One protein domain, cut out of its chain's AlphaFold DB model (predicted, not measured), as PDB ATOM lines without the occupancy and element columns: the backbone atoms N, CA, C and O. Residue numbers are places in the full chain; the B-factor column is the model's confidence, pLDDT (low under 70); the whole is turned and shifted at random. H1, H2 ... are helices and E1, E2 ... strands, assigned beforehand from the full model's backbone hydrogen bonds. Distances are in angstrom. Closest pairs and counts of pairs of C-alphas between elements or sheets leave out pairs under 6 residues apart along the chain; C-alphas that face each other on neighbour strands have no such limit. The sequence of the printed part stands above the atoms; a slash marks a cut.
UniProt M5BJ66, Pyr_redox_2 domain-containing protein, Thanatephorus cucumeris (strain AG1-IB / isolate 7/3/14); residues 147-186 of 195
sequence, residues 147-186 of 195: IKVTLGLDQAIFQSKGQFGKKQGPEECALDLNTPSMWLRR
ATOM      1  N   ILE A 147     169.764 139.071 224.775       92.81
ATOM      2  CA  ILE A 147     170.778 140.027 224.345       92.81
ATOM      3  C   ILE A 147     170.904 141.158 225.362       92.81
ATOM      4  O   ILE A 147     169.931 141.580 225.986       92.81
ATOM      5  N   LYS A 148     172.120 141.672 225.513       92.69
ATOM      6  CA  LYS A 148     172.416 142.892 226.258       92.69
ATOM      7  C   LYS A 148     173.360 143.726 225.408       92.69
ATOM      8  O   LYS A 148     174.403 143.223 224.998       92.69
ATOM      9  N   VAL A 149     172.991 144.971 225.144       93.00
ATOM     10  CA  VAL A 149     173.768 145.900 224.321       93.00
ATOM     11  C   VAL A 149     174.057 147.139 225.147       93.00
ATOM     12  O   VAL A 149     173.131 147.761 225.668       93.00
ATOM     13  N   THR A 150     175.334 147.481 225.279       92.81
ATOM     14  CA  THR A 150     175.739 148.717 225.947       92.81
ATOM     15  C   THR A 150     175.374 149.944 225.104       92.81
ATOM     16  O   THR A 150     175.448 149.916 223.876       92.81
ATOM     17  N   LEU A 151     174.968 151.014 225.780       93.75
ATOM     18  CA  LEU A 151     174.733 152.349 225.236       93.75
ATOM     19  C   LEU A 151     175.686 153.373 225.872       93.75
ATOM     20  O   LEU A 151     175.314 154.530 226.011       93.75
ATOM     21  N   GLY A 152     176.877 152.949 226.308       91.31
ATOM     22  CA  GLY A 152     177.863 153.805 226.970       91.31
ATOM     23  C   GLY A 152     178.719 153.037 227.973       91.31
ATOM     24  O   GLY A 152     179.057 151.876 227.749       91.31
ATOM     25  N   LEU A 153     179.087 153.682 229.077       90.44
ATOM     26  CA  LEU A 153     179.868 153.043 230.141       90.44
ATOM     27  C   LEU A 153     178.975 152.365 231.189       90.44
ATOM     28  O   LEU A 153     179.306 151.289 231.673       90.44
ATOM     29  N   ASP A 154     177.831 152.970 231.503       92.69
ATOM     30  CA  ASP A 154     176.947 152.580 232.605       92.69
ATOM     31  C   ASP A 154     175.467 152.498 232.182       92.69
ATOM     32  O   ASP A 154     174.552 152.529 233.008       92.69
ATOM     33  N   GLN A 155     175.212 152.383 230.878       94.12
ATOM     34  CA  GLN A 155     173.873 152.195 230.334       94.12
ATOM     35  C   GLN A 155     173.837 151.010 229.384       94.12
ATOM     36  O   GLN A 155     174.738 150.810 228.571       94.12
ATOM     37  N   ALA A 156     172.749 150.251 229.429       94.31
ATOM     38  CA  ALA A 156     172.507 149.174 228.483       94.31
ATOM     39  C   ALA A 156     171.015 148.998 228.219       94.31
ATOM     40  O   ALA A 156     170.177 149.305 229.062       94.31
ATOM     41  N   ILE A 157     170.685 148.435 227.066       95.19
ATOM     42  CA  ILE A 157     169.371 147.849 226.803       95.19
ATOM     43  C   ILE A 157     169.505 146.335 226.766       95.19
ATOM     44  O   ILE A 157     170.550 145.799 226.386       95.19
ATOM     45  N   PHE A 158     168.459 145.633 227.174       94.19
ATOM     46  CA  PHE A 158     168.470 144.180 227.168       94.19
ATOM     47  C   PHE A 158     167.127 143.599 226.754       94.19
ATOM     48  O   PHE A 158     166.078 144.218 226.926       94.19
ATOM     49  N   GLN A 159     167.197 142.369 226.258       94.62
ATOM     50  CA  GLN A 159     166.090 141.437 226.162       94.62
ATOM     51  C   GLN A 159     166.520 140.139 226.844       94.62
ATOM     52  O   GLN A 159     167.619 139.649 226.601       94.62
ATOM     53  N   SER A 160     165.671 139.568 227.689       90.50
ATOM     54  CA  SER A 160     165.909 138.267 228.310       90.50
ATOM     55  C   SER A 160     164.576 137.609 228.636       90.50
ATOM     56  O   SER A 160     163.737 138.212 229.300       90.50
ATOM     57  N   LYS A 161     164.364 136.376 228.158       87.00
ATOM     58  CA  LYS A 161     163.139 135.590 228.414       87.00
ATOM     59  C   LYS A 161     161.842 136.364 228.111       87.00
ATOM     60  O   LYS A 161     160.891 136.333 228.884       87.00
ATOM     61  N   GLY A 162     161.825 137.100 226.998       87.25
ATOM     62  CA  GLY A 162     160.672 137.903 226.567       87.25
ATOM     63  C   GLY A 162     160.503 139.249 227.281       87.25
ATOM     64  O   GLY A 162     159.715 140.070 226.825       87.25
ATOM     65  N   GLN A 163     161.267 139.520 228.340       93.00
ATOM     66  CA  GLN A 163     161.293 140.827 228.993       93.00
ATOM     67  C   GLN A 163     162.340 141.721 228.338       93.00
ATOM     68  O   GLN A 163     163.428 141.256 228.000       93.00
ATOM     69  N   PHE A 164     162.024 143.003 228.180       95.25
ATOM     70  CA  PHE A 164     162.944 144.020 227.683       95.25
ATOM     71  C   PHE A 164     163.026 145.184 228.666       95.25
ATOM     72  O   PHE A 164     162.076 145.465 229.393       95.25
ATOM     73  N   GLY A 165     164.169 145.862 228.691       94.94
ATOM     74  CA  GLY A 165     164.373 146.980 229.601       94.94
ATOM     75  C   GLY A 165     165.650 147.759 229.332       94.94
ATOM     76  O   GLY A 165     166.452 147.412 228.460       94.94
ATOM     77  N   LYS A 166     165.825 148.822 230.115       94.75
ATOM     78  CA  LYS A 166     167.032 149.646 230.167       94.75
ATOM     79  C   LYS A 166     167.678 149.464 231.538       94.75
ATOM     80  O   LYS A 166     166.971 149.369 232.534       94.75
ATOM     81  N   LYS A 167     169.004 149.403 231.566       93.81
ATOM     82  CA  LYS A 167     169.840 149.467 232.766       93.81
ATOM     83  C   LYS A 167     170.485 150.839 232.825       93.81
ATOM     84  O   LYS A 167     170.936 151.319 231.779       93.81
ATOM     85  N   GLN A 168     170.508 151.455 234.001       93.25
ATOM     86  CA  GLN A 168     171.065 152.793 234.187       93.25
ATOM     87  C   GLN A 168     171.922 152.876 235.446       93.25
ATOM     88  O   GLN A 168     171.518 152.434 236.517       93.25
ATOM     89  N   GLY A 169     173.092 153.488 235.299       93.00
ATOM     90  CA  GLY A 169     174.040 153.688 236.380       93.00
ATOM     91  C   GLY A 169     174.890 152.447 236.684       93.00
ATOM     92  O   GLY A 169     174.574 151.325 236.267       93.00
ATOM     93  N   PRO A 170     175.985 152.639 237.438       89.44
ATOM     94  CA  PRO A 170     176.998 151.610 237.673       89.44
ATOM     95  C   PRO A 170     176.485 150.412 238.482       89.44
ATOM     96  O   PRO A 170     177.028 149.316 238.350       89.44
ATOM     97  N   GLU A 171     175.432 150.586 239.286       90.50
ATOM     98  CA  GLU A 171     174.820 149.497 240.060       90.50
ATOM     99  C   GLU A 171     174.086 148.491 239.160       90.50
ATOM    100  O   GLU A 171     174.185 147.277 239.345       90.50
ATOM    101  N   GLU A 172     173.371 148.975 238.142       90.75
ATOM    102  CA  GLU A 172     172.611 148.116 237.232       90.75
ATOM    103  C   GLU A 172     173.427 147.668 236.016       90.75
ATOM    104  O   GLU A 172     173.152 146.603 235.437       90.75
ATOM    105  N   CYS A 173     174.400 148.490 235.613       92.19
ATOM    106  CA  CYS A 173     175.276 148.302 234.468       92.19
ATOM    107  C   CYS A 173     176.728 148.616 234.848       92.19
ATOM    108  O   CYS A 173     177.260 149.673 234.522       92.19
ATOM    109  N   ALA A 174     177.372 147.661 235.520       90.31
ATOM    110  CA  ALA A 174     178.801 147.726 235.807       90.31
ATOM    111  C   ALA A 174     179.622 147.966 234.527       90.31
ATOM    112  O   ALA A 174     179.275 147.450 233.460       90.31
ATOM    113  N   LEU A 175     180.729 148.702 234.663       88.25
ATOM    114  CA  LEU A 175     181.614 149.105 233.565       88.25
ATOM    115  C   LEU A 175     182.124 147.915 232.734       88.25
ATOM    116  O   LEU A 175     182.212 147.981 231.512       88.25
ATOM    117  N   ASP A 176     182.415 146.797 233.396       87.25
ATOM    118  CA  ASP A 176     182.861 145.546 232.771       87.25
ATOM    119  C   ASP A 176     181.705 144.663 232.273       87.25
ATOM    120  O   ASP A 176     181.908 143.513 231.878       87.25
ATOM    121  N   LEU A 177     180.470 145.159 232.348       86.75
ATOM    122  CA  LEU A 177     179.236 144.451 232.025       86.75
ATOM    123  C   LEU A 177     179.048 143.137 232.801       86.75
ATOM    124  O   LEU A 177     178.294 142.265 232.341       86.75
ATOM    125  N   ASN A 178     179.656 143.007 233.984       86.62
ATOM    126  CA  ASN A 178     179.728 141.787 234.792       86.62
ATOM    127  C   ASN A 178     180.428 140.618 234.076       86.62
ATOM    128  O   ASN A 178     180.144 139.448 234.357       86.62
ATOM    129  N   THR A 179     181.336 140.904 233.143       85.88
ATOM    130  CA  THR A 179     182.112 139.887 232.414       85.88
ATOM    131  C   THR A 179     182.857 138.898 233.334       85.88
ATOM    132  O   THR A 179     182.795 137.695 233.050       85.88
ATOM    133  N   PRO A 180     183.453 139.306 234.481       88.75
ATOM    134  CA  PRO A 180     184.147 138.388 235.394       88.75
ATOM    135  C   PRO A 180     183.266 137.257 235.944       88.75
ATOM    136  O   PRO A 180     183.771 136.195 236.313       88.75
ATOM    137  N   SER A 181     181.938 137.431 235.940       87.56
ATOM    138  CA  SER A 181     180.995 136.393 236.372       87.56
ATOM    139  C   SER A 181     181.153 135.075 235.605       87.56
ATOM    140  O   SER A 181     180.900 134.012 236.173       87.56
ATOM    141  N   MET A 182     181.615 135.108 234.349       86.06
ATOM    142  CA  MET A 182     181.840 133.892 233.558       86.06
ATOM    143  C   MET A 182     182.987 133.036 234.108       86.06
ATOM    144  O   MET A 182     182.898 131.811 234.069       86.06
ATOM    145  N   TRP A 183     184.021 133.661 234.676       88.19
ATOM    146  CA  TRP A 183     185.165 132.974 235.280       88.19
ATOM    147  C   TRP A 183     184.816 132.445 236.666       88.19
ATOM    148  O   TRP A 183     185.052 131.271 236.954       88.19
ATOM    149  N   LEU A 184     184.154 133.264 237.485       91.06
ATOM    150  CA  LEU A 184     183.722 132.864 238.828       91.06
ATOM    151  C   LEU A 184     182.785 131.648 238.791       91.06
ATOM    152  O   LEU A 184     182.929 130.734 239.599       91.06
ATOM    153  N   ARG A 185     181.882 131.565 237.802       86.19
ATOM    154  CA  ARG A 185     181.014 130.387 237.576       86.19
ATOM    155  C   ARG A 185     181.780 129.094 237.291       86.19
ATOM    156  O   ARG A 185     181.211 128.015 237.411       86.19
ATOM    157  N   ARG A 186     183.047 129.189 236.888       83.50
ATOM    158  CA  ARG A 186     183.948 128.055 236.640       83.50
ATOM    159  C   ARG A 186     184.925 127.821 237.795       83.50
ATOM    160  O   ARG A 186     185.854 127.038 237.643       83.50
TER     161      ARG A 186
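Overview. This is residues 147 to 186 of the 195 residues of the protein "Pyr_redox_2 domain-containing protein" of Thanatephorus cucumeris (strain AG1-IB / isolate 7/3/14) (UniProt M5BJ66). A narrow antiparallel sheet, a meander in which each strand is the neighbour of the one before, has a one-turn helix, H1, at one end, and a tail, residues 178 to 186 with H2, sticks out. The printed part has 40 residues, with E1, E2, E3, H1 and H2 in that order; the sheet runs E1, E2, E3, and the class is mixed. It is only just compact, close to loose, with a radius of gyration of the C-alphas of 10.7 A and spans of 28 by 24 by 14 A.

Along the chain. E1, residues 147 to 150, begins at C-alpha 147 (170.778, 140.027, 224.345). E2, residues 155 to 160, is 16.2 A long and E3, residues 163 to 168, 16.3 A. H1 is residues 169 to 172; H2, residues 181 to 184, ends at C-alpha 184 (183.722, 132.864, 238.828).

Arrangement. Hairpin E1 and E2 is antiparallel at 176 degrees, with N 149 and O 157 2.9 A apart. Hairpin E2 and E3 is antiparallel at 164 degrees, with N 160 and O 163 2.8 A apart. H1 only grazes the sheet; H2 is apart from H1. Both helices are too short for an O i to N i+4 pair; the O i to N i+3 pair is within range in H1, not in H2.

Size, cuts and confidence. The farthest C-alphas, Leu 151 and Arg 186, are 28.4 A apart. The printed part has no cut, and no printed residue is under 70 in pLDDT.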